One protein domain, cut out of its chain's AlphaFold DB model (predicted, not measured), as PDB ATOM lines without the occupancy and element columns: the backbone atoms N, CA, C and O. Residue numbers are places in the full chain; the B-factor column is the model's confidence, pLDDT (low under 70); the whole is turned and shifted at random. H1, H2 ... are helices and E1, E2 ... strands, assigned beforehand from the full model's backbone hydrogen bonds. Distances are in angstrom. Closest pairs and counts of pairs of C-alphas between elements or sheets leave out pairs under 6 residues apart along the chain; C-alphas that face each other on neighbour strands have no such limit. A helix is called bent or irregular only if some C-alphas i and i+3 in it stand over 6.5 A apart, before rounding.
ATOM      1  N   ARG A  17      -1.384 -34.445  45.278       55.16
ATOM      2  CA  ARG A  17      -0.154 -33.663  45.222       55.16
ATOM      3  C   ARG A  17       0.465 -33.831  43.843       55.16
ATOM      4  O   ARG A  17       1.178 -34.798  43.602       55.16
ATOM      5  N   GLN A  18       0.205 -32.884  42.952       61.62
ATOM      6  CA  GLN A  18       1.049 -32.689  41.781       61.62
ATOM      7  C   GLN A  18       1.975 -31.506  42.065       61.62
ATOM      8  O   GLN A  18       1.541 -30.491  42.624       61.62
ATOM      9  N   LEU A  19       3.258 -31.653  41.724       57.78
ATOM     10  CA  LEU A  19       4.180 -30.522  41.735       57.78
ATOM     11  C   LEU A  19       3.596 -29.436  40.832       57.78
ATOM     12  O   LEU A  19       3.116 -29.717  39.729       57.78
ATOM     13  N   ALA A  20       3.590 -28.199  41.324       62.62
ATOM     14  CA  ALA A  20       3.297 -27.065  40.469       62.62
ATOM     15  C   ALA A  20       4.295 -27.025  39.297       62.62
ATOM     16  O   ALA A  20       5.381 -27.592  39.399       62.62
ATOM     17  N   ASP A  21       3.944 -26.318  38.220       65.69
ATOM     18  CA  ASP A  21       4.822 -26.117  37.057       65.69
ATOM     19  C   ASP A  21       6.275 -25.823  37.495       65.69
ATOM     20  O   ASP A  21       6.519 -24.917  38.315       65.69
ATOM     21  N   GLU A  22       7.213 -26.650  37.018       56.06
ATOM     22  CA  GLU A  22       8.583 -26.743  37.539       56.06
ATOM     23  C   GLU A  22       9.332 -25.418  37.414       56.06
ATOM     24  O   GLU A  22      10.126 -25.077  38.290       56.06
ATOM     25  N   SER A  23       9.030 -24.615  36.388       57.62
ATOM     26  CA  SER A  23       9.803 -23.411  36.081       57.62
ATOM     27  C   SER A  23       9.637 -22.274  37.093       57.62
ATOM     28  O   SER A  23      10.351 -21.276  37.006       57.62
ATOM     29  N   THR A  24       8.664 -22.332  38.012       62.12
ATOM     30  CA  THR A  24       8.405 -21.194  38.918       62.12
ATOM     31  C   THR A  24       7.880 -21.601  40.292       62.12
ATOM     32  O   THR A  24       8.310 -21.046  41.301       62.12
ATOM     33  N   TRP A  25       6.953 -22.556  40.373       70.81
ATOM     34  CA  TRP A  25       6.307 -22.917  41.642       70.81
ATOM     35  C   TRP A  25       6.804 -24.270  42.162       70.81
ATOM     36  O   TRP A  25       7.036 -24.406  43.364       70.81
ATOM     37  N   GLY A  26       7.034 -25.239  41.265       62.47
ATOM     38  CA  GLY A  26       7.579 -26.553  41.614       62.47
ATOM     39  C   GLY A  26       8.982 -26.456  42.215       62.47
ATOM     40  O   GLY A  26       9.240 -27.061  43.251       62.47
ATOM     41  N   ALA A  27       9.835 -25.579  41.668       64.62
ATOM     42  CA  ALA A  27      11.160 -25.267  42.220       64.62
ATOM     43  C   ALA A  27      11.135 -24.722  43.666       64.62
ATOM     44  O   ALA A  27      12.146 -24.773  44.360       64.62
ATOM     45  N   ASN A  28       9.984 -24.224  44.131       68.00
ATOM     46  CA  ASN A  28       9.777 -23.726  45.493       68.00
ATOM     47  C   ASN A  28       8.951 -24.697  46.360       68.00
ATOM     48  O   ASN A  28       8.427 -24.297  47.396       68.00
ATOM     49  N   ASN A  29       8.809 -25.965  45.946       70.81
ATOM     50  CA  ASN A  29       8.033 -27.004  46.637       70.81
ATOM     51  C   ASN A  29       6.552 -26.650  46.869       70.81
ATOM     52  O   ASN A  29       5.919 -27.164  47.797       70.81
ATOM     53  N   VAL A  30       5.968 -25.786  46.030       70.94
ATOM     54  CA  VAL A  30       4.536 -25.482  46.113       70.94
ATOM     55  C   VAL A  30       3.741 -26.666  45.564       70.94
ATOM     56  O   VAL A  30       3.904 -27.071  44.411       70.94
ATOM     57  N   VAL A  31       2.850 -27.208  46.392       69.94
ATOM     58  CA  VAL A  31       1.942 -28.298  46.023       69.94
ATOM     59  C   VAL A  31       0.612 -27.712  45.574       69.94
ATOM     60  O   VAL A  31       0.013 -26.910  46.288       69.94
ATOM     61  N   VAL A  32       0.138 -28.129  44.402       72.19
ATOM     62  CA  VAL A  32      -1.132 -27.661  43.840       72.19
ATOM     63  C   VAL A  32      -2.261 -28.618  44.196       72.19
ATOM     64  O   VAL A  32      -2.088 -29.832  44.147       72.19
ATOM     65  N   ALA A  33      -3.432 -28.069  44.520       69.06
ATOM     66  CA  ALA A  33      -4.642 -28.838  44.761       69.06
ATOM     67  C   ALA A  33      -5.438 -29.021  43.461       69.06
ATOM     68  O   ALA A  33      -6.031 -28.070  42.953       69.06
ATOM     69  N   MET A  34      -5.497 -30.252  42.952       77.81
ATOM     70  CA  MET A  34      -6.484 -30.637  41.939       77.81
ATOM     71  C   MET A  34      -7.778 -31.060  42.640       77.81
ATOM     72  O   MET A  34      -7.717 -31.914  43.531       77.81
ATOM     73  N   PRO A  35      -8.946 -30.497  42.283       84.38
ATOM     74  CA  PRO A  35     -10.188 -30.983  42.848       84.38
ATOM     75  C   PRO A  35     -10.463 -32.377  42.272       84.38
ATOM     76  O   PRO A  35     -10.435 -32.570  41.058       84.38
ATOM     77  N   ALA A  36     -10.698 -33.361  43.141       84.88
ATOM     78  CA  ALA A  36     -11.056 -34.704  42.695       84.88
ATOM     79  C   ALA A  36     -12.370 -34.665  41.903       84.88
ATOM     80  O   ALA A  36     -13.280 -33.909  42.259       84.88
ATOM     81  N   SER A  37     -12.480 -35.491  40.860       85.50
ATOM     82  CA  SER A  37     -13.737 -35.624  40.125       85.50
ATOM     83  C   SER A  37     -14.832 -36.124  41.069       85.50
ATOM     84  O   SER A  37     -14.618 -37.040  41.862       85.50
ATOM     85  N   LEU A  38     -16.007 -35.497  41.005       88.62
ATOM     86  CA  LEU A  38     -17.177 -35.883  41.802       88.62
ATOM     87  C   LEU A  38     -18.263 -36.535  40.942       88.62
ATOM     88  O   LEU A  38     -19.364 -36.752  41.434       88.62
ATOM     89  N   ALA A  39     -17.978 -36.830  39.668       81.50
ATOM     90  CA  ALA A  39     -18.967 -37.352  38.723       81.50
ATOM     91  C   ALA A  39     -19.570 -38.694  39.176       81.50
ATOM     92  O   ALA A  39     -20.750 -38.943  38.950       81.50
ATOM     93  N   GLU A  40     -18.776 -39.519  39.861       80.56
ATOM     94  CA  GLU A  40     -19.186 -40.822  40.397       80.56
ATOM     95  C   GLU A  40     -19.535 -40.769  41.896       80.56
ATOM     96  O   GLU A  40     -19.894 -41.784  42.495       80.56
ATOM     97  N   ARG A  41     -19.435 -39.594  42.540       84.75
ATOM     98  CA  ARG A  41     -19.742 -39.458  43.968       84.75
ATOM     99  C   ARG A  41     -21.250 -39.539  44.181       84.75
ATOM    100  O   ARG A  41     -22.014 -38.751  43.627       84.75
ATOM    101  N   SER A  42     -21.668 -40.442  45.063       83.50
ATOM    102  CA  SER A  42     -23.032 -40.449  45.582       83.50
ATOM    103  C   SER A  42     -23.176 -39.376  46.658       83.50
ATOM    104  O   SER A  42     -22.511 -39.446  47.691       83.50
ATOM    105  N   PHE A  43     -24.071 -38.418  46.437       84.88
ATOM    106  CA  PHE A  43     -24.489 -37.456  47.454       84.88
ATOM    107  C   PHE A  43     -25.692 -38.021  48.201       84.88
ATOM    108  O   PHE A  43     -26.618 -38.549  47.582       84.88
ATOM    109  N   LYS A  44     -25.664 -37.976  49.535       75.88
ATOM    110  CA  LYS A  44     -26.827 -38.393  50.322       75.88
ATOM    111  C   LYS A  44     -27.852 -37.260  50.306       75.88
ATOM    112  O   LYS A  44     -27.473 -36.136  50.634       75.88
ATOM    113  N   PRO A  45     -29.129 -37.543  49.997       66.19
ATOM    114  CA  PRO A  45     -30.179 -36.555  50.166       66.19
ATOM    115  C   PRO A  45     -30.194 -36.083  51.618       66.19
ATOM    116  O   PRO A  45     -30.218 -36.896  52.547       66.19
ATOM    117  N   PHE A  46     -30.184 -34.778  51.813       65.50
ATOM    118  CA  PHE A  46     -30.377 -34.142  53.098       65.50
ATOM    119  C   PHE A  46     -31.475 -33.115  52.900       65.50
ATOM    120  O   PHE A  46     -31.308 -32.168  52.148       65.50
ATOM    121  N   LEU A  47     -32.605 -33.297  53.572       55.22
ATOM    122  CA  LEU A  47     -33.733 -32.376  53.505       55.22
ATOM    123  C   LEU A  47     -33.661 -31.438  54.720       55.22
ATOM    124  O   LEU A  47     -34.162 -31.823  55.777       55.22
ATOM    125  N   PRO A  48     -33.055 -30.234  54.645       55.19
ATOM    126  CA  PRO A  48     -33.270 -29.246  55.683       55.19
ATOM    127  C   PRO A  48     -34.610 -28.563  55.423       55.19
ATOM    128  O   PRO A  48     -34.728 -27.776  54.489       55.19
ATOM    129  N   ASP A  49     -35.562 -28.851  56.304       51.38
ATOM    130  CA  ASP A  49     -36.873 -28.221  56.458       51.38
ATOM    131  C   ASP A  49     -37.820 -28.291  55.246       51.38
ATOM    132  O   ASP A  49     -37.508 -27.926  54.115       51.38
ATOM    133  N   GLY A  50     -39.032 -28.785  55.518       55.78
ATOM    134  CA  GLY A  50     -40.087 -29.013  54.532       55.78
ATOM    135  C   GLY A  50     -40.504 -27.782  53.719       55.78
ATOM    136  O   GLY A  50     -40.114 -26.655  54.006       55.78
ATOM    137  N   ASN A  51     -41.320 -28.058  52.696       55.00
ATOM    138  CA  ASN A  51     -41.937 -27.150  51.720       55.00
ATOM    139  C   ASN A  51     -41.655 -25.648  51.952       55.00
ATOM    140  O   ASN A  51     -42.381 -24.961  52.671       55.00
ATOM    141  N   LEU A  52     -40.562 -25.155  51.366       68.31
ATOM    142  CA  LEU A  52     -40.121 -23.774  51.532       68.31
ATOM    143  C   LEU A  52     -40.985 -22.831  50.688       68.31
ATOM    144  O   LEU A  52     -41.278 -23.119  49.528       68.31
ATOM    145  N   ASP A  53     -41.366 -21.695  51.276       84.12
ATOM    146  CA  ASP A  53     -42.123 -20.633  50.611       84.12
ATOM    147  C   ASP A  53     -41.314 -20.060  49.423       84.12
ATOM    148  O   ASP A  53     -40.256 -19.450  49.641       84.12
ATOM    149  N   ASP A  87     -24.400  -3.556  34.682       61.59
ATOM    150  CA  ASP A  87     -24.381  -4.673  35.644       61.59
ATOM    151  C   ASP A  87     -25.740  -4.794  36.363       61.59
ATOM    152  O   ASP A  87     -25.900  -4.332  37.498       61.59
ATOM    153  N   PRO A  88     -26.768  -5.374  35.716       66.44
ATOM    154  CA  PRO A  88     -28.043  -5.612  36.371       66.44
ATOM    155  C   PRO A  88     -27.923  -6.831  37.303       66.44
ATOM    156  O   PRO A  88     -27.738  -7.949  36.809       66.44
ATOM    157  N   PRO A  89     -28.124  -6.688  38.628       68.19
ATOM    158  CA  PRO A  89     -28.192  -7.819  39.552       68.19
ATOM    159  C   PRO A  89     -29.183  -8.902  39.183       68.19
ATOM    160  O   PRO A  89     -28.966 -10.070  39.502       68.19
ATOM    161  N   LEU A  90     -30.210  -8.522  38.433       79.50
ATOM    162  CA  LEU A  90     -31.230  -9.436  37.974       79.50
ATOM    163  C   LEU A  90     -30.770 -10.421  36.897       79.50
ATOM    164  O   LEU A  90     -31.426 -11.443  36.734       79.50
ATOM    165  N   LEU A  91     -29.658 -10.182  36.186       82.25
ATOM    166  CA  LEU A  91     -29.204 -11.125  35.150       82.25
ATOM    167  C   LEU A  91     -28.912 -12.519  35.721       82.25
ATOM    168  O   LEU A  91     -29.116 -13.522  35.038       82.25
ATOM    169  N   GLY A  92     -28.440 -12.576  36.967       84.88
ATOM    170  CA  GLY A  92     -28.168 -13.820  37.683       84.88
ATOM    171  C   GLY A  92     -29.349 -14.388  38.462       84.88
ATOM    172  O   GLY A  92     -29.230 -15.505  38.955       84.88
ATOM    173  N   LEU A  93     -30.476 -13.674  38.561       92.06
ATOM    174  CA  LEU A  93     -31.657 -14.109  39.313       92.06
ATOM    175  C   LEU A  93     -32.593 -14.946  38.445       92.06
ATOM    176  O   LEU A  93     -33.711 -14.552  38.123       92.06
ATOM    177  N   LYS A  94     -32.108 -16.125  38.067       93.00
ATOM    178  CA  LYS A  94     -32.880 -17.153  37.369       93.00
ATOM    179  C   LYS A  94     -32.548 -18.535  37.936       93.00
ATOM    180  O   LYS A  94     -31.412 -18.734  38.362       93.00
ATOM    181  N   PRO A  95     -33.487 -19.493  37.932       95.38
ATOM    182  CA  PRO A  95     -33.181 -20.870  38.296       95.38
ATOM    183  C   PRO A  95     -32.033 -21.435  37.457       95.38
ATOM    184  O   PRO A  95     -31.955 -21.174  36.250       95.38
ATOM    185  N   LEU A  96     -31.166 -22.235  38.082       95.50
ATOM    186  CA  LEU A  96     -30.146 -23.001  37.373       95.50
ATOM    187  C   LEU A  96     -30.817 -23.851  36.287       95.50
ATOM    188  O   LEU A  96     -31.763 -24.604  36.539       95.50
ATOM    189  N   SER A  97     -30.305 -23.722  35.068       92.31
ATOM    190  CA  SER A  97     -30.727 -24.498  33.911       92.31
ATOM    191  C   SER A  97     -29.487 -24.895  33.132       92.31
ATOM    192  O   SER A  97     -28.810 -24.038  32.562       92.31
ATOM    193  N   ILE A  98     -29.190 -26.190  33.118       93.81
ATOM    194  CA  ILE A  98     -27.993 -26.738  32.492       93.81
ATOM    195  C   ILE A  98     -28.335 -28.012  31.721       93.81
ATOM    196  O   ILE A  98     -29.200 -28.789  32.118       93.81
ATOM    197  N   THR A  99     -27.646 -28.221  30.602       92.94
ATOM    198  CA  THR A  99     -27.745 -29.450  29.810       92.94
ATOM    199  C   THR A  99     -26.374 -30.100  29.723       92.94
ATOM    200  O   THR A  99     -25.359 -29.407  29.731       92.94
ATOM    201  N   MET A 100     -26.336 -31.424  29.600       87.81
ATOM    202  CA  MET A 100     -25.084 -32.187  29.566       87.81
ATOM    203  C   MET A 100     -24.173 -31.846  28.371       87.81
ATOM    204  O   MET A 100     -22.980 -32.110  28.425       87.81
ATOM    205  N   ARG A 101     -24.716 -31.264  27.293       90.62
ATOM    206  CA  ARG A 101     -23.965 -30.902  26.075       90.62
ATOM    207  C   ARG A 101     -23.482 -29.450  26.056       90.62
ATOM    208  O   ARG A 101     -23.019 -28.988  25.017       90.62
ATOM    209  N   VAL A 102     -23.655 -28.703  27.149       93.88
ATOM    210  CA  VAL A 102     -23.197 -27.311  27.197       93.88
ATOM    211  C   VAL A 102     -21.671 -27.261  27.100       93.88
ATOM    212  O   VAL A 102     -20.985 -28.038  27.761       93.88
ATOM    213  N   ASP A 103     -21.147 -26.338  26.296       96.81
ATOM    214  CA  ASP A 103     -19.714 -26.050  26.297       96.81
ATOM    215  C   ASP A 103     -19.306 -25.489  27.678       96.81
ATOM    216  O   ASP A 103     -19.903 -24.499  28.130       96.81
ATOM    217  N   PRO A 104     -18.333 -26.100  28.382       96.38
ATOM    218  CA  PRO A 104     -18.006 -25.697  29.745       96.38
ATOM    219  C   PRO A 104     -17.484 -24.260  29.848       96.38
ATOM    220  O   PRO A 104     -17.794 -23.561  30.814       96.38
ATOM    221  N   ILE A 105     -16.734 -23.784  28.848       96.25
ATOM    222  CA  ILE A 105     -16.215 -22.413  28.836       96.25
ATOM    223  C   ILE A 105     -17.363 -21.427  28.620       96.25
ATOM    224  O   ILE A 105     -17.534 -20.517  29.429       96.25
ATOM    225  N   ALA A 106     -18.216 -21.646  27.620       95.69
ATOM    226  CA  ALA A 106     -19.389 -20.820  27.355       95.69
ATOM    227  C   ALA A 106     -20.344 -20.762  28.558       95.69
ATOM    228  O   ALA A 106     -20.923 -19.707  28.838       95.69
ATOM    229  N   PHE A 107     -20.484 -21.861  29.314       96.56
ATOM    230  CA  PHE A 107     -21.221 -21.859  30.578       96.56
ATOM    231  C   PHE A 107     -20.602 -20.885  31.592       96.56
ATOM    232  O   PHE A 107     -21.314 -20.039  32.139       96.56
ATOM    233  N   ILE A 108     -19.283 -20.956  31.811       97.38
ATOM    234  CA  ILE A 108     -18.564 -20.054  32.724       97.38
ATOM    235  C   ILE A 108     -18.672 -18.596  32.275       97.38
ATOM    236  O   ILE A 108     -18.950 -17.726  33.100       97.38
ATOM    237  N   GLU A 109     -18.520 -18.310  30.984       95.38
ATOM    238  CA  GLU A 109     -18.684 -16.958  30.444       95.38
ATOM    239  C   GLU A 109     -20.110 -16.431  30.637       95.38
ATOM    240  O   GLU A 109     -20.320 -15.286  31.050       95.38
ATOM    241  N   GLY A 110     -21.115 -17.268  30.371       94.38
ATOM    242  CA  GLY A 110     -22.519 -16.939  30.587       94.38
ATOM    243  C   GLY A 110     -22.813 -16.638  32.055       94.38
ATOM    244  O   GLY A 110     -23.471 -15.639  32.360       94.38
ATOM    245  N   LEU A 111     -22.294 -17.461  32.966       95.44
ATOM    246  CA  LEU A 111     -22.424 -17.259  34.406       95.44
ATOM    247  C   LEU A 111     -21.669 -16.003  34.875       95.44
ATOM    248  O   LEU A 111     -22.184 -15.270  35.713       95.44
ATOM    249  N   ALA A 112     -20.505 -15.688  34.301       94.12
ATOM    250  CA  ALA A 112     -19.751 -14.473  34.610       94.12
ATOM    251  C   ALA A 112     -20.516 -13.195  34.228       94.12
ATOM    252  O   ALA A 112     -20.583 -12.252  35.021       94.12
ATOM    253  N   ARG A 113     -21.165 -13.178  33.052       92.00
ATOM    254  CA  ARG A 113     -22.065 -12.080  32.642       92.00
ATOM    255  C   ARG A 113     -23.219 -11.917  33.629       92.00
ATOM    256  O   ARG A 113     -23.521 -10.810  34.060       92.00
ATOM    257  N   GLN A 114     -23.830 -13.030  34.024       92.25
ATOM    258  CA  GLN A 114     -24.941 -13.059  34.983       92.25
ATOM    259  C   GLN A 114     -24.516 -12.604  36.388       92.25
ATOM    260  O   GLN A 114     -25.277 -11.942  37.097       92.25
ATOM    261  N   ALA A 115     -23.272 -12.897  36.764       91.12
ATOM    262  CA  ALA A 115     -22.645 -12.445  37.995       91.12
ATOM    263  C   ALA A 115     -22.249 -10.959  37.968       91.12
ATOM    264  O   ALA A 115     -21.765 -10.455  38.980       91.12
ATOM    265  N   GLY A 116     -22.437 -10.247  36.851       87.75
ATOM    266  CA  GLY A 116     -22.075  -8.835  36.767       87.75
ATOM    267  C   GLY A 116     -20.575  -8.598  36.662       87.75
ATOM    268  O   GLY A 116     -20.052  -7.658  37.257       87.75
ATOM    269  N   ILE A 117     -19.844  -9.496  36.000       87.88
ATOM    270  CA  ILE A 117     -18.400  -9.357  35.796       87.88
ATOM    271  C   ILE A 117     -18.193  -8.721  34.411       87.88
ATOM    272  O   ILE A 117     -18.337  -9.410  33.403       87.88
ATOM    273  N   PRO A 118     -17.876  -7.414  34.316       76.56
ATOM    274  CA  PRO A 118     -17.941  -6.677  33.048       76.56
ATOM    275  C   PRO A 118     -16.842  -7.059  32.046       76.56
ATOM    276  O   PRO A 118     -17.019  -6.886  30.844       76.56
ATOM    277  N   ARG A 119     -15.692  -7.549  32.525       84.94
ATOM    278  CA  ARG A 119     -14.520  -7.906  31.704       84.94
ATOM    279  C   ARG A 119     -13.898  -9.220  32.179       84.94
ATOM    280  O   ARG A 119     -12.732  -9.252  32.566       84.94
ATOM    281  N   PHE A 120     -14.694 -10.285  32.220       90.00
ATOM    282  CA  PHE A 120     -14.176 -11.604  32.585       90.00
ATOM    283  C   PHE A 120     -13.183 -12.108  31.525       90.00
ATOM    284  O   PHE A 120     -13.317 -11.828  30.335       90.00
ATOM    285  N   ARG A 121     -12.175 -12.856  31.976       94.38
ATOM    286  CA  ARG A 121     -11.241 -13.612  31.135       94.38
ATOM    287  C   ARG A 121     -10.978 -14.949  31.806       94.38
ATOM    288  O   ARG A 121     -10.799 -14.964  33.024       94.38
ATOM    289  N   ILE A 122     -10.905 -16.026  31.031       95.81
ATOM    290  CA  ILE A 122     -10.323 -17.279  31.523       95.81
ATOM    291  C   ILE A 122      -8.859 -17.005  31.879       95.81
ATOM    292  O   ILE A 122      -8.162 -16.292  31.149       95.81
ATOM    293  N   ARG A 123      -8.398 -17.488  33.035       93.94
ATOM    294  CA  ARG A 123      -7.033 -17.195  33.483       93.94
ATOM    295  C   ARG A 123      -6.003 -17.863  32.572       93.94
ATOM    296  O   ARG A 123      -6.098 -19.043  32.251       93.94
ATOM    297  N   SER A 124      -4.975 -17.104  32.212       90.00
ATOM    298  CA  SER A 124      -3.824 -17.572  31.432       90.00
ATOM    299  C   SER A 124      -2.597 -17.879  32.297       90.00
ATOM    300  O   SER A 124      -1.549 -18.243  31.769       90.00
ATOM    301  N   SER A 125      -2.714 -17.747  33.619       85.69
ATOM    302  CA  SER A 125      -1.612 -17.892  34.571       85.69
ATOM    303  C   SER A 125      -1.996 -18.804  35.737       85.69
ATOM    304  O   SER A 125      -3.178 -19.054  36.002       85.69
ATOM    305  N   GLN A 126      -0.976 -19.305  36.430       84.56
ATOM    306  CA  GLN A 126      -1.128 -19.978  37.718       84.56
ATOM    307  C   GLN A 126      -1.728 -19.009  38.749       84.56
ATOM    308  O   GLN A 126      -1.454 -17.810  38.698       84.56
ATOM    309  N   ALA A 127      -2.556 -19.516  39.663       87.12
ATOM    310  CA  ALA A 127      -3.263 -18.701  40.647       87.12
ATOM    311  C   ALA A 127      -3.247 -19.358  42.035       87.12
ATOM    312  O   ALA A 127      -3.025 -20.562  42.171       87.12
ATOM    313  N   TRP A 128      -3.501 -18.556  43.066       85.19
ATOM    314  CA  TRP A 128      -3.703 -19.018  44.435       85.19
ATOM    315  C   TRP A 128      -4.779 -18.178  45.131       85.19
ATOM    316  O   TRP A 128      -5.151 -17.104  44.657       85.19
ATOM    317  N   VAL A 129      -5.275 -18.670  46.264       79.25
ATOM    318  CA  VAL A 129      -6.246 -17.976  47.116       79.25
ATOM    319  C   VAL A 129      -5.676 -17.828  48.522       79.25
ATOM    320  O   VAL A 129      -5.217 -18.804  49.109       79.25
ATOM    321  N   GLY A 130      -5.763 -16.621  49.090       76.12
ATOM    322  CA  GLY A 130      -5.264 -16.306  50.438       76.12
ATOM    323  C   GLY A 130      -3.748 -16.078  50.488       76.12
ATOM    324  O   GLY A 130      -3.041 -16.468  49.571       76.12
ATOM    325  N   GLY A 131      -3.246 -15.434  51.543       78.38
ATOM    326  CA  GLY A 131      -1.811 -15.139  51.696       78.38
ATOM    327  C   GLY A 131      -1.262 -14.086  50.722       78.38
ATOM    328  O   GLY A 131      -1.943 -13.660  49.785       78.38
ATOM    329  N   LYS A 132      -0.019 -13.635  50.948       83.12
ATOM    330  CA  LYS A 132       0.668 -12.670  50.063       83.12
ATOM    331  C   LYS A 132       1.479 -13.343  48.955       83.12
ATOM    332  O   LYS A 132       1.919 -12.675  48.024       83.12
ATOM    333  N   SER A 133       1.664 -14.656  49.048       81.81
ATOM    334  CA  SER A 133       2.427 -15.467  48.105       81.81
ATOM    335  C   SER A 133       1.807 -16.865  47.973       81.81
ATOM    336  O   SER A 133       1.029 -17.270  48.840       81.81
ATOM    337  N   PRO A 134       2.172 -17.640  46.936       77.31
ATOM    338  CA  PRO A 134       1.771 -19.042  46.814       77.31
ATOM    339  C   PRO A 134       2.144 -19.911  48.024       77.31
ATOM    340  O   PRO A 134       1.387 -20.812  48.379       77.31
ATOM    341  N   LEU A 135       3.276 -19.625  48.676       77.38
ATOM    342  CA  LEU A 135       3.758 -20.352  49.859       77.38
ATOM    343  C   LEU A 135       2.906 -20.078  51.104       77.38
ATOM    344  O   LEU A 135       2.718 -20.958  51.933       77.38
ATOM    345  N   GLU A 136       2.372 -18.863  51.211       78.12
ATOM    346  CA  GLU A 136       1.460 -18.454  52.285       78.12
ATOM    347  C   GLU A 136      -0.010 -18.718  51.934       78.12
ATOM    348  O   GLU A 136      -0.912 -18.318  52.676       78.12
ATOM    349  N   SER A 137      -0.275 -19.309  50.767       77.69
ATOM    350  CA  SER A 137      -1.630 -19.401  50.252       77.69
ATOM    351  C   SER A 137      -2.473 -20.399  51.023       77.69
ATOM    352  O   SER A 137      -2.024 -21.468  51.435       77.69
ATOM    353  N   SER A 138      -3.753 -20.065  51.158       73.88
ATOM    354  CA  SER A 138      -4.722 -21.009  51.687       73.88
ATOM    355  C   SER A 138      -5.013 -22.144  50.704       73.88
ATOM    356  O   SER A 138      -5.426 -23.231  51.122       73.88
ATOM    357  N   LEU A 139      -4.849 -21.873  49.409       76.62
ATOM    358  CA  LEU A 139      -5.063 -22.818  48.326       76.62
ATOM    359  C   LEU A 139      -4.213 -22.426  47.110       76.62
ATOM    360  O   LEU A 139      -4.448 -21.378  46.506       76.62
ATOM    361  N   ALA A 140      -3.284 -23.291  46.712       80.44
ATOM    362  CA  ALA A 140      -2.626 -23.222  45.411       80.44
ATOM    363  C   ALA A 140      -3.484 -23.958  44.367       80.44
ATOM    364  O   ALA A 140      -3.852 -25.117  44.569       80.44
ATOM    365  N   LEU A 141      -3.830 -23.281  43.269       86.31
ATOM    366  CA  LEU A 141      -4.862 -23.730  42.325       86.31
ATOM    367  C   LEU A 141      -4.269 -24.504  41.134       86.31
ATOM    368  O   LEU A 141      -3.107 -24.281  40.802       86.31
ATOM    369  N   PRO A 142      -5.047 -25.366  40.449       86.56
ATOM    370  CA  PRO A 142      -4.625 -26.133  39.273       86.56
ATOM    371  C   PRO A 142      -3.868 -25.327  38.215       86.56
ATOM    372  O   PRO A 142      -4.147 -24.143  37.995       86.56
ATOM    373  N   ASN A 143      -2.983 -25.983  37.460       86.75
ATOM    374  CA  ASN A 143      -2.454 -25.379  36.237       86.75
ATOM    375  C   ASN A 143      -3.596 -25.064  35.259       86.75
ATOM    376  O   ASN A 143      -4.563 -25.818  35.149       86.75
ATOM    377  N   ARG A 144      -3.502 -23.929  34.558       89.25
ATOM    378  CA  ARG A 144      -4.535 -23.463  33.622       89.25
ATOM    379  C   ARG A 144      -4.879 -24.493  32.541       89.25
ATOM    380  O   ARG A 144      -6.012 -24.513  32.080       89.25
ATOM    381  N   HIS A 145      -3.916 -25.333  32.145       89.81
ATOM    382  CA  HIS A 145      -4.113 -26.340  31.099       89.81
ATOM    383  C   HIS A 145      -5.168 -27.383  31.486       89.81
ATOM    384  O   HIS A 145      -5.786 -27.959  30.602       89.81
ATOM    385  N   TYR A 146      -5.434 -27.559  32.784       90.75
ATOM    386  CA  TYR A 146      -6.478 -28.457  33.276       90.75
ATOM    387  C   TYR A 146      -7.863 -27.808  33.367       90.75
ATOM    388  O   TYR A 146      -8.835 -28.507  33.634       90.75
ATOM    389  N   ILE A 147      -7.993 -26.486  33.177       93.50
ATOM    390  CA  ILE A 147      -9.293 -25.802  33.292       93.50
ATOM    391  C   ILE A 147     -10.351 -26.432  32.368       93.50
ATOM    392  O   ILE A 147     -11.446 -26.679  32.872       93.50
ATOM    393  N   PRO A 148     -10.084 -26.717  31.074       94.69
ATOM    394  CA  PRO A 148     -11.090 -27.316  30.197       94.69
ATOM    395  C   PRO A 148     -11.616 -28.660  30.716       94.69
ATOM    396  O   PRO A 148     -12.829 -28.831  30.840       94.69
ATOM    397  N   ASP A 149     -10.720 -29.571  31.102       93.50
ATOM    398  CA  ASP A 149     -11.088 -30.915  31.563       93.50
ATOM    399  C   ASP A 149     -11.812 -30.874  32.912       93.50
ATOM    400  O   ASP A 149     -12.865 -31.488  33.084       93.50
ATOM    401  N   LEU A 150     -11.307 -30.072  33.857       94.06
ATOM    402  CA  LEU A 150     -11.940 -29.897  35.162       94.06
ATOM    403  C   LEU A 150     -13.331 -29.265  35.041       94.06
ATOM    404  O   LEU A 150     -14.254 -29.657  35.756       94.06
ATOM    405  N   LEU A 151     -13.507 -28.298  34.136       96.12
ATOM    406  CA  LEU A 151     -14.823 -27.730  33.865       96.12
ATOM    407  C   LEU A 151     -15.739 -28.751  33.189       96.12
ATOM    408  O   LEU A 151     -16.914 -28.807  33.536       96.12
ATOM    409  N   SER A 152     -15.233 -29.585  32.278       95.31
ATOM    410  CA  SER A 152     -16.034 -30.661  31.687       95.31
ATOM    411  C   SER A 152     -16.574 -31.616  32.753       95.31
ATOM    412  O   SER A 152     -17.740 -32.006  32.687       95.31
ATOM    413  N   ASP A 153     -15.760 -31.982  33.739       94.56
ATOM    414  CA  ASP A 153     -16.194 -32.828  34.852       94.56
ATOM    415  C   ASP A 153     -17.157 -32.104  35.793       94.56
ATOM    416  O   ASP A 153     -18.189 -32.659  36.182       94.56
ATOM    417  N   PHE A 154     -16.889 -30.833  36.089       95.88
ATOM    418  CA  PHE A 154     -17.790 -29.987  36.864       95.88
ATOM    419  C   PHE A 154     -19.187 -29.897  36.236       95.88
ATOM    420  O   PHE A 154     -20.186 -29.995  36.947       95.88
ATOM    421  N   ILE A 155     -19.284 -29.766  34.908       96.88
ATOM    422  CA  ILE A 155     -20.565 -29.718  34.191       96.88
ATOM    423  C   ILE A 155     -21.349 -31.027  34.346       96.88
ATOM    424  O   ILE A 155     -22.565 -30.973  34.533       96.88
ATOM    425  N   LYS A 156     -20.687 -32.195  34.333       95.25
ATOM    426  CA  LYS A 156     -21.348 -33.495  34.573       95.25
ATOM    427  C   LYS A 156     -21.967 -33.545  35.970       95.25
ATOM    428  O   LYS A 156     -23.139 -33.895  36.107       95.25
ATOM    429  N   VAL A 157     -21.204 -33.137  36.987       94.38
ATOM    430  CA  VAL A 157     -21.670 -33.073  38.383       94.38
ATOM    431  C   VAL A 157     -22.835 -32.100  38.507       94.38
ATOM    432  O   VAL A 157     -23.884 -32.454  39.041       94.38
ATOM    433  N   LEU A 158     -22.683 -30.888  37.967       95.69
ATOM    434  CA  LEU A 158     -23.702 -29.850  38.043       95.69
ATOM    435  C   LEU A 158     -24.991 -30.268  37.329       95.69
ATOM    436  O   LEU A 158     -26.072 -29.986  37.830       95.69
ATOM    437  N   PHE A 159     -24.898 -30.971  36.197       95.25
ATOM    438  CA  PHE A 159     -26.055 -31.522  35.493       95.25
ATOM    439  C   PHE A 159     -26.754 -32.627  36.292       95.25
ATOM    440  O   PHE A 159     -27.979 -32.586  36.428       95.25
ATOM    441  N   ALA A 160     -25.996 -33.583  36.839       93.50
ATOM    442  CA  ALA A 160     -26.537 -34.681  37.639       93.50
ATOM    443  C   ALA A 160     -27.206 -34.182  38.930       93.50
ATOM    444  O   ALA A 160     -28.232 -34.712  39.345       93.50
ATOM    445  N   GLN A 161     -26.653 -33.125  39.529       93.31
ATOM    446  CA  GLN A 161     -27.083 -32.580  40.815       93.31
ATOM    447  C   GLN A 161     -27.914 -31.292  40.706       93.31
ATOM    448  O   GLN A 161     -28.204 -30.660  41.717       93.31
ATOM    449  N   GLN A 162     -28.358 -30.893  39.507       91.44
ATOM    450  CA  GLN A 162     -29.052 -29.608  39.298       91.44
ATOM    451  C   GLN A 162     -30.378 -29.456  40.068       91.44
ATOM    452  O   GLN A 162     -30.900 -28.347  40.168       91.44
ATOM    453  N   SER A 163     -30.937 -30.560  40.572       90.19
ATOM    454  CA  SER A 163     -32.166 -30.576  41.379       90.19
ATOM    455  C   SER A 163     -31.907 -30.838  42.869       90.19
ATOM    456  O   SER A 163     -32.859 -30.871  43.641       90.19
ATOM    457  N   SER A 164     -30.648 -31.022  43.282       90.50
ATOM    458  CA  SER A 164     -30.272 -31.246  44.680       90.50
ATOM    459  C   SER A 164     -30.038 -29.911  45.388       90.50
ATOM    460  O   SER A 164     -29.247 -29.070  44.954       90.50
ATOM    461  N   GLY A 165     -30.764 -29.716  46.488       88.62
ATOM    462  CA  GLY A 165     -30.602 -28.597  47.415       88.62
ATOM    463  C   GLY A 165     -29.822 -28.968  48.677       88.62
ATOM    464  O   GLY A 165     -29.861 -28.202  49.644       88.62
ATOM    465  N   ASP A 166     -29.168 -30.132  48.678       90.38
ATOM    466  CA  ASP A 166     -28.539 -30.725  49.856       90.38
ATOM    467  C   ASP A 166     -27.246 -29.965  50.232       90.38
ATOM    468  O   ASP A 166     -26.463 -29.613  49.342       90.38
ATOM    469  N   PRO A 167     -26.963 -29.735  51.529       92.75
ATOM    470  CA  PRO A 167     -25.769 -29.034  51.994       92.75
ATOM    471  C   PRO A 167     -24.451 -29.589  51.460       92.75
ATOM    472  O   PRO A 167     -23.628 -28.821  50.970       92.75
ATOM    473  N   GLU A 168     -24.261 -30.912  51.493       93.19
ATOM    474  CA  GLU A 168     -23.037 -31.544  50.983       93.19
ATOM    475  C   GLU A 168     -22.835 -31.232  49.493       93.19
ATOM    476  O   GLU A 168     -21.743 -30.837  49.088       93.19
ATOM    477  N   THR A 169     -23.890 -31.353  48.685       94.12
ATOM    478  CA  THR A 169     -23.861 -31.053  47.247       94.12
ATOM    479  C   THR A 169     -23.531 -29.585  46.986       94.12
ATOM    480  O   THR A 169     -22.689 -29.274  46.144       94.12
ATOM    481  N   ILE A 170     -24.169 -28.670  47.720       95.44
ATOM    482  CA  ILE A 170     -23.955 -27.223  47.595       95.44
ATOM    483  C   ILE A 170     -22.502 -26.863  47.907       95.44
ATOM    484  O   ILE A 170     -21.850 -26.170  47.119       95.44
ATOM    485  N   GLU A 171     -21.981 -27.350  49.033       95.44
ATOM    486  CA  GLU A 171     -20.595 -27.112  49.429       95.44
ATOM    487  C   GLU A 171     -19.610 -27.726  48.428       95.44
ATOM    488  O   GLU A 171     -18.623 -27.083  48.069       95.44
ATOM    489  N   ALA A 172     -19.895 -28.930  47.923       95.06
ATOM    490  CA  ALA A 172     -19.068 -29.612  46.935       95.06
ATOM    491  C   ALA A 172     -18.991 -28.846  45.606       95.06
ATOM    492  O   ALA A 172     -17.900 -28.643  45.070       95.06
ATOM    493  N   ILE A 173     -20.131 -28.382  45.082       96.69
ATOM    494  CA  ILE A 173     -20.199 -27.572  43.855       96.69
ATOM    495  C   ILE A 173     -19.419 -26.266  44.040       96.69
ATOM    496  O   ILE A 173     -18.650 -25.869  43.160       96.69
ATOM    497  N   ALA A 174     -19.592 -25.600  45.184       96.62
ATOM    498  CA  ALA A 174     -18.873 -24.370  45.487       96.62
ATOM    499  C   ALA A 174     -17.358 -24.599  45.606       96.62
ATOM    500  O   ALA A 174     -16.585 -23.830  45.030       96.62
ATOM    501  N   TYR A 175     -16.937 -25.663  46.296       94.31
ATOM    502  CA  TYR A 175     -15.536 -26.070  46.400       94.31
ATOM    503  C   TYR A 175     -14.925 -26.315  45.019       94.31
ATOM    504  O   TYR A 175     -13.895 -25.725  44.699       94.31
ATOM    505  N   GLN A 176     -15.575 -27.127  44.175       94.38
ATOM    506  CA  GLN A 176     -15.102 -27.424  42.819       94.38
ATOM    507  C   GLN A 176     -14.853 -26.135  42.036       94.38
ATOM    508  O   GLN A 176     -13.752 -25.909  41.549       94.38
ATOM    509  N   LEU A 177     -15.839 -25.242  41.969       95.62
ATOM    510  CA  LEU A 177     -15.734 -24.037  41.150       95.62
ATOM    511  C   LEU A 177     -14.686 -23.041  41.677       95.62
ATOM    512  O   LEU A 177     -13.960 -22.430  40.886       95.62
ATOM    513  N   LEU A 178     -14.559 -22.910  43.003       93.75
ATOM    514  CA  LEU A 178     -13.537 -22.071  43.637       93.75
ATOM    515  C   LEU A 178     -12.122 -22.635  43.476       93.75
ATOM    516  O   LEU A 178     -11.195 -21.838  43.317       93.75
ATOM    517  N   THR A 179     -11.962 -23.961  43.495       91.19
ATOM    518  CA  THR A 179     -10.671 -24.639  43.309       91.19
ATOM    519  C   THR A 179     -10.269 -24.695  41.836       91.19
ATOM    520  O   THR A 179      -9.105 -24.470  41.528       91.19
ATOM    521  N   ILE A 180     -11.197 -24.913  40.896       94.06
ATOM    522  CA  ILE A 180     -10.915 -24.799  39.449       94.06
ATOM    523  C   ILE A 180     -10.464 -23.372  39.117       94.06
ATOM    524  O   ILE A 180      -9.485 -23.164  38.390       94.06
ATOM    525  N   HIS A 181     -11.171 -22.392  39.694       94.25
ATOM    526  CA  HIS A 181     -10.866 -20.968  39.602       94.25
ATOM    527  C   HIS A 181     -10.675 -20.503  38.146       94.25
ATOM    528  O   HIS A 181      -9.588 -20.056  37.768       94.25
ATOM    529  N   PRO A 182     -11.691 -20.671  37.279       96.19
ATOM    530  CA  PRO A 182     -11.503 -20.540  35.838       96.19
ATOM    531  C   PRO A 182     -11.221 -19.102  35.386       96.19
ATOM    532  O   PRO A 182     -10.542 -18.905  34.379       96.19
ATOM    533  N   LEU A 183     -11.715 -18.090  36.103       96.25
ATOM    534  CA  LEU A 183     -11.527 -16.687  35.731       96.25
ATOM    535  C   LEU A 183     -10.219 -16.109  36.286       96.25
ATOM    536  O   LEU A 183      -9.742 -16.520  37.340       96.25
ATOM    537  N   ALA A 184      -9.681 -15.088  35.618       93.31
ATOM    538  CA  ALA A 184      -8.570 -14.281  36.130       93.31
ATOM    539  C   ALA A 184      -8.958 -13.464  37.377       93.31
ATOM    540  O   ALA A 184      -8.123 -13.237  38.243       93.31
ATOM    541  N   ASP A 185     -10.220 -13.037  37.460       91.06
ATOM    542  CA  ASP A 185     -10.806 -12.379  38.627       91.06
ATOM    543  C   ASP A 185     -12.325 -12.628  38.665       91.06
ATOM    544  O   ASP A 185     -12.955 -12.909  37.642       91.06
ATOM    545  N   GLY A 186     -12.924 -12.526  39.851       92.19
ATOM    546  CA  GLY A 186     -14.370 -12.622  40.048       92.19
ATOM    547  C   GLY A 186     -14.910 -14.024  40.350       92.19
ATOM    548  O   GLY A 186     -16.125 -14.177  40.475       92.19
ATOM    549  N   ASN A 187     -14.058 -15.038  40.551       94.56
ATOM    550  CA  ASN A 187     -14.482 -16.422  40.840       94.56
ATOM    551  C   ASN A 187     -15.381 -16.545  42.082       94.56
ATOM    552  O   ASN A 187     -16.340 -17.317  42.080       94.56
ATOM    553  N   GLY A 188     -15.136 -15.741  43.123       94.19
ATOM    554  CA  GLY A 188     -16.013 -15.692  44.298       94.19
ATOM    555  C   GLY A 188     -17.419 -15.181  43.962       94.19
ATOM    556  O   GLY A 188     -18.414 -15.776  44.371       94.19
ATOM    557  N   ARG A 189     -17.515 -14.113  43.157       93.88
ATOM    558  CA  ARG A 189     -18.799 -13.539  42.718       93.88
ATOM    559  C   ARG A 189     -19.548 -14.489  41.786       93.88
ATOM    560  O   ARG A 189     -20.764 -14.637  41.924       93.88
ATOM    561  N   LEU A 190     -18.821 -15.143  40.881       95.94
ATOM    562  CA  LEU A 190     -19.325 -16.173  39.977       95.94
ATOM    563  C   LEU A 190     -19.907 -17.360  40.761       95.94
ATOM    564  O   LEU A 190     -21.064 -17.715  40.553       95.94
ATOM    565  N   THR A 191     -19.162 -17.892  41.734       97.75
ATOM    566  CA  THR A 191     -19.599 -19.035  42.556       97.75
ATOM    567  C   THR A 191     -20.858 -18.711  43.351       97.75
ATOM    568  O   THR A 191     -21.823 -19.467  43.329       97.75
ATOM    569  N   ARG A 192     -20.912 -17.549  44.009       97.69
ATOM    570  CA  ARG A 192     -22.105 -17.146  44.771       97.69
ATOM    571  C   ARG A 192     -23.309 -16.851  43.882       97.69
ATOM    572  O   ARG A 192     -24.438 -17.068  44.302       97.69
ATOM    573  N   THR A 193     -23.084 -16.410  42.644       97.44
ATOM    574  CA  THR A 193     -24.166 -16.298  41.655       97.44
ATOM    575  C   THR A 193     -24.716 -17.676  41.302       97.44
ATOM    576  O   THR A 193     -25.930 -17.832  41.263       97.44
ATOM    577  N   LEU A 194     -23.866 -18.696  41.139       98.25
ATOM    578  CA  LEU A 194     -24.335 -20.074  40.966       98.25
ATOM    579  C   LEU A 194     -25.151 -20.558  42.174       98.25
ATOM    580  O   LEU A 194     -26.199 -21.163  41.977       98.25
ATOM    581  N   MET A 195     -24.732 -20.242  43.404       98.12
ATOM    582  CA  MET A 195     -25.502 -20.592  44.609       98.12
ATOM    583  C   MET A 195     -26.908 -19.978  44.594       98.12
ATOM    584  O   MET A 195     -27.879 -20.660  44.908       98.12
ATOM    585  N   ILE A 196     -27.040 -18.718  44.166       97.81
ATOM    586  CA  ILE A 196     -28.344 -18.060  43.986       97.81
ATOM    587  C   ILE A 196     -29.201 -18.812  42.954       97.81
ATOM    588  O   ILE A 196     -30.390 -19.025  43.177       97.81
ATOM    589  N   GLN A 197     -28.617 -19.256  41.836       97.88
ATOM    590  CA  GLN A 197     -29.357 -20.002  40.810       97.88
ATOM    591  C   GLN A 197     -29.782 -21.393  41.281       97.88
ATOM    592  O   GLN A 197     -30.878 -21.843  40.943       97.88
ATOM    593  N   ILE A 198     -28.940 -22.063  42.076       96.69
ATOM    594  CA  ILE A 198     -29.286 -23.328  42.732       96.69
ATOM    595  C   ILE A 198     -30.442 -23.096  43.705       96.69
ATOM    596  O   ILE A 198     -31.432 -23.812  43.614       96.69
ATOM    597  N   ALA A 199     -30.385 -22.063  44.554       95.56
ATOM    598  CA  ALA A 199     -31.473 -21.722  45.474       95.56
ATOM    599  C   ALA A 199     -32.803 -21.492  44.737       95.56
ATOM    600  O   ALA A 199     -33.830 -22.031  45.133       95.56
ATOM    601  N   LEU A 200     -32.787 -20.756  43.621       95.25
ATOM    602  CA  LEU A 200     -33.975 -20.533  42.788       95.25
ATOM    603  C   LEU A 200     -34.494 -21.807  42.109       95.25
ATOM    604  O   LEU A 200     -35.676 -21.888  41.788       95.25
ATOM    605  N   ARG A 201     -33.621 -22.784  41.844       94.50
ATOM    606  CA  ARG A 201     -33.991 -24.053  41.208       94.50
ATOM    607  C   ARG A 201     -34.533 -25.074  42.202       94.50
ATOM    608  O   ARG A 201     -35.436 -25.823  41.850       94.50
ATOM    609  N   THR A 202     -33.964 -25.123  43.399       92.19
ATOM    610  CA  THR A 202     -34.210 -26.190  44.383       92.19
ATOM    611  C   THR A 202     -35.012 -25.721  45.588       92.19
ATOM    612  O   THR A 202     -35.458 -26.541  46.380       92.19
ATOM    613  N   GLY A 203     -35.181 -24.409  45.753       92.38
ATOM    614  CA  GLY A 203     -35.743 -23.811  46.958       92.38
ATOM    615  C   GLY A 203     -34.789 -23.829  48.155       92.38
ATOM    616  O   GLY A 203     -35.209 -23.475  49.246       92.38
ATOM    617  N   SER A 204     -33.518 -24.224  48.004       92.19
ATOM    618  CA  SER A 204     -32.613 -24.408  49.148       92.19
ATOM    619  C   SER A 204     -32.170 -23.089  49.791       92.19
ATOM    620  O   SER A 204     -31.395 -22.320  49.213       92.19
ATOM    621  N   LEU A 205     -32.576 -22.868  51.049       94.31
ATOM    622  CA  LEU A 205     -32.014 -21.804  51.894       94.31
ATOM    623  C   LEU A 205     -30.532 -22.037  52.197       94.31
ATOM    624  O   LEU A 205     -29.790 -21.074  52.391       94.31
ATOM    625  N   TYR A 206     -30.084 -23.296  52.200       94.38
ATOM    626  CA  TYR A 206     -28.689 -23.624  52.469       94.38
ATOM    627  C   TYR A 206     -27.758 -23.042  51.401       94.38
ATOM    628  O   TYR A 206     -26.688 -22.536  51.728       94.38
ATOM    629  N   ALA A 207     -28.185 -23.012  50.135       95.75
ATOM    630  CA  ALA A 207     -27.399 -22.406  49.061       95.75
ATOM    631  C   ALA A 207     -27.177 -20.904  49.299       95.75
ATOM    632  O   ALA A 207     -26.073 -20.393  49.099       95.75
ATOM    633  N   LEU A 208     -28.195 -20.196  49.802       97.06
ATOM    634  CA  LEU A 208     -28.069 -18.786  50.168       97.06
ATOM    635  C   LEU A 208     -27.205 -18.608  51.417       97.06
ATOM    636  O   LEU A 208     -26.263 -17.823  51.378       97.06
ATOM    637  N   TYR A 209     -27.439 -19.380  52.478       96.44
ATOM    638  CA  TYR A 209     -26.579 -19.390  53.667       96.44
ATOM    639  C   TYR A 209     -25.100 -19.587  53.301       96.44
ATOM    640  O   TYR A 209     -24.233 -18.818  53.724       96.44
ATOM    641  N   PHE A 210     -24.804 -20.564  52.442       96.69
ATOM    642  CA  PHE A 210     -23.442 -20.848  52.014       96.69
ATOM    643  C   PHE A 210     -22.858 -19.713  51.163       96.69
ATOM    644  O   PHE A 210     -21.698 -19.340  51.336       96.69
ATOM    645  N   ALA A 211     -23.663 -19.066  50.311       97.56
ATOM    646  CA  ALA A 211     -23.237 -17.857  49.608       97.56
ATOM    647  C   ALA A 211     -22.823 -16.737  50.580       97.56
ATOM    648  O   ALA A 211     -21.831 -16.054  50.326       97.56
ATOM    649  N   TRP A 212     -23.534 -16.569  51.700       97.12
ATOM    650  CA  TRP A 212     -23.190 -15.601  52.747       97.12
ATOM    651  C   TRP A 212     -21.914 -15.975  53.500       97.12
ATOM    652  O   TRP A 212     -21.047 -15.112  53.668       97.12
ATOM    653  N   ARG A 213     -21.715 -17.255  53.842       94.44
ATOM    654  CA  ARG A 213     -20.423 -17.736  54.364       94.44
ATOM    655  C   ARG A 213     -19.272 -17.397  53.420       94.44
ATOM    656  O   ARG A 213     -18.260 -16.856  53.851       94.44
ATOM    657  N   LEU A 214     -19.445 -17.608  52.115       94.25
ATOM    658  CA  LEU A 214     -18.433 -17.271  51.106       94.25
ATOM    659  C   LEU A 214     -18.219 -15.759  50.901       94.25
ATOM    660  O   LEU A 214     -17.231 -15.374  50.268       94.25
ATOM    661  N   MET A 215     -19.129 -14.890  51.356       93.81
ATOM    662  CA  MET A 215     -18.924 -13.432  51.358       93.81
ATOM    663  C   MET A 215     -18.125 -12.984  52.579       93.81
ATOM    664  O   MET A 215     -17.182 -12.208  52.430       93.81
ATOM    665  N   PHE A 216     -18.491 -13.477  53.762       92.62
ATOM    666  CA  PHE A 216     -18.037 -12.903  55.030       92.62
ATOM    667  C   PHE A 216     -17.020 -13.783  55.774       92.62
ATOM    668  O   PHE A 216     -16.038 -13.260  56.294       92.62
ATOM    669  N   ASP A 217     -17.155 -15.111  55.722       90.00
ATOM    670  CA  ASP A 217     -16.327 -16.095  56.446       90.00
ATOM    671  C   ASP A 217     -15.486 -16.977  55.493       90.00
ATOM    672  O   ASP A 217     -15.193 -18.149  55.742       90.00
ATOM    673  N   ARG A 218     -15.080 -16.410  54.348       87.38
ATOM    674  CA  ARG A 218     -14.374 -17.137  53.273       87.38
ATOM    675  C   ARG A 218     -13.042 -17.763  53.702       87.38
ATOM    676  O   ARG A 218     -12.659 -18.794  53.161       87.38
ATOM    677  N   VAL A 219     -12.325 -17.127  54.634       84.44
ATOM    678  CA  VAL A 219     -11.007 -17.595  55.102       84.44
ATOM    679  C   VAL A 219     -11.179 -18.866  55.925       84.44
ATOM    680  O   VAL A 219     -10.634 -19.897  55.544       84.44
ATOM    681  N   ARG A 220     -12.041 -18.815  56.949       85.62
ATOM    682  CA  ARG A 220     -12.371 -19.969  57.794       85.62
ATOM    683  C   ARG A 220     -12.958 -21.114  56.968       85.62
ATOM    684  O   ARG A 220     -12.599 -22.264  57.167       85.62
ATOM    685  N   THR A 221     -13.811 -20.806  55.987       88.88
ATOM    686  CA  THR A 221     -14.370 -21.819  55.069       88.88
ATOM    687  C   THR A 221     -13.266 -22.567  54.302       88.88
ATOM    688  O   THR A 221     -13.302 -23.790  54.205       88.88
ATOM    689  N   ALA A 222     -12.255 -21.854  53.791       84.69
ATOM    690  CA  ALA A 222     -11.137 -22.475  53.080       84.69
ATOM    691  C   ALA A 222     -10.202 -23.276  54.007       84.69
ATOM    692  O   ALA A 222      -9.680 -24.312  53.598       84.69
ATOM    693  N   GLU A 223      -9.989 -22.807  55.239       84.00
ATOM    694  CA  GLU A 223      -9.219 -23.518  56.270       84.00
ATOM    695  C   GLU A 223      -9.902 -24.831  56.667       84.00
ATOM    696  O   GLU A 223      -9.265 -25.881  56.618       84.00
ATOM    697  N   LEU A 224     -11.215 -24.805  56.918       87.31
ATOM    698  CA  LEU A 224     -12.005 -25.998  57.236       87.31
ATOM    699  C   LEU A 224     -11.924 -27.046  56.124       87.31
ATOM    700  O   LEU A 224     -11.647 -28.212  56.391       87.31
ATOM    701  N   TRP A 225     -12.091 -26.658  54.856       88.00
ATOM    702  CA  TRP A 225     -11.916 -27.603  53.749       88.00
ATOM    703  C   TRP A 225     -10.518 -28.230  53.716       88.00
ATOM    704  O   TRP A 225     -10.404 -29.414  53.401       88.00
ATOM    705  N   ARG A 226      -9.466 -27.475  54.057       81.81
ATOM    706  CA  ARG A 226      -8.091 -27.995  54.123       81.81
ATOM    707  C   ARG A 226      -7.907 -29.001  55.247       81.81
ATOM    708  O   ARG A 226      -7.325 -30.059  55.023       81.81
ATOM    709  N   GLU A 227      -8.400 -28.678  56.434       83.50
ATOM    710  CA  GLU A 227      -8.324 -29.550  57.606       83.50
ATOM    711  C   GLU A 227      -9.097 -30.853  57.373       83.50
ATOM    712  O   GLU A 227      -8.577 -31.951  57.588       83.50
ATOM    713  N   LEU A 228     -10.320 -30.750  56.848       87.94
ATOM    714  CA  LEU A 228     -11.166 -31.910  56.589       87.94
ATOM    715  C   LEU A 228     -10.646 -32.763  55.428       87.94
ATOM    716  O   LEU A 228     -10.815 -33.979  55.469       87.94
ATOM    717  N   ALA A 229      -9.943 -32.184  54.448       84.06
ATOM    718  CA  ALA A 229      -9.307 -32.955  53.377       84.06
ATOM    719  C   ALA A 229      -8.254 -33.949  53.898       84.06
ATOM    720  O   ALA A 229      -8.074 -35.013  53.308       84.06
ATOM    721  N   ALA A 230      -7.581 -33.650  55.016       80.62
ATOM    722  CA  ALA A 230      -6.617 -34.571  55.622       80.62
ATOM    723  C   ALA A 230      -7.286 -35.821  56.222       80.62
ATOM    724  O   ALA A 230      -6.672 -36.884  56.278       80.62
ATOM    725  N   THR A 231      -8.540 -35.700  56.665       83.62
ATOM    726  CA  THR A 231      -9.283 -36.795  57.311       83.62
ATOM    727  C   THR A 231     -10.309 -37.453  56.390       83.62
ATOM    728  O   THR A 231     -10.725 -38.581  56.648       83.62
ATOM    729  N   GLY A 232     -10.743 -36.752  55.337       85.00
ATOM    730  CA  GLY A 232     -11.832 -37.153  54.446       85.00
ATOM    731  C   GLY A 232     -13.205 -37.213  55.125       85.00
ATOM    732  O   GLY A 232     -14.141 -37.768  54.550       85.00
TER     733      GLY A 232
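Overview. This is residues 17 to 53 and 87 to 232 of the 330 residues of the protein "Fido domain-containing protein" of Stenotrophomonas sp. SPM (UniProt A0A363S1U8). Three helices, H4, H5 and H6, pack as a small up-and-down bundle, with H3 alongside H4 as a further antiparallel helix and H2 crossing over H3 and H5. At one end of this body lie the small strands E1 and E2 with the loop of residues 126 to 142; H7 turns away from the end of H6, and its residues 227 to 231 stick out. The printed part has 183 residues, with two named strands and then seven named helices in the order E1 E2 H1 H2 H3 H4 H5 H6 H7. The class is mostly helix; the whole is compact, with a radius of gyration of the C-alphas of 16.2 A and spans of 54 by 38 by 32 A.

Along the chain. E1 is residues 17 to 19, beginning at C-alpha 17 (-0.154, -33.663, 45.222), and E2 is residues 31 to 34. H1 is residues 89 to 92 and H2 residues 104 to 114. H3, residues 144 to 160, is 25.0 A long with a kink of 28 degrees near residue 151; it is irregular, with C-alphas 145 and 148 7.1 A apart. H4, residues 167 to 180, is 19.9 A long. H5, residues 187 to 202, begins at C-alpha 187 (-14.482, -16.422, 40.840) and is 22.3 A long. H6 is residues 205 to 216. H7, residues 218 to 231, is 20.7 A long and ends at C-alpha 231 (-9.283, -36.795, 57.311).

Arrangement. H5 is the hub, touching four helices. Its hairpin with H6 has a shallow tilt of 14 degrees, opposite ways; the closest C-alphas, of Arg 192 and Ala 211, are 5.0 A apart. H4 and H5 form a hairpin at 29 degrees, closest at C-alphas Ala 174 and Thr 191, 6.1 A. H3 and H4 form another at 20 degrees, closest at Ile 147 and Ile 180, 6.4 A. H2 touches H5 about perpendicular at 88 degrees, closest at C-alphas Ala 112 and Leu 190, 5.6 A. H1 touches H2, closest at C-alphas Gly 92 and Gln 114, 4.3 A. H4 and H7 are near each other. E1 and E2 meet only at a point, C-alphas 19 and 31 facing each other at 5.3 A. In H2, H4, H5 and H6 every O i to N i+4 pair is within hydrogen-bond range, in H3 11 of 13 and in H7 8 of 10; H1 is too short for such a pair, and its one O i to N i+3 pair is not within range.

Size, cuts and confidence. The C-alphas farthest apart, of Ser 23 and Asn 51, are 54.2 A apart. Residues 54 to 86 are not printed, and C-alphas 53 and 87 are 28.2 A apart across this cut. The links E1 to E2, H1 to H2 and H2 to H3 are long. Mean pLDDT of the printed part is 86.2; 24 residues are under 70, among them 17 to 24 and 45 to 52.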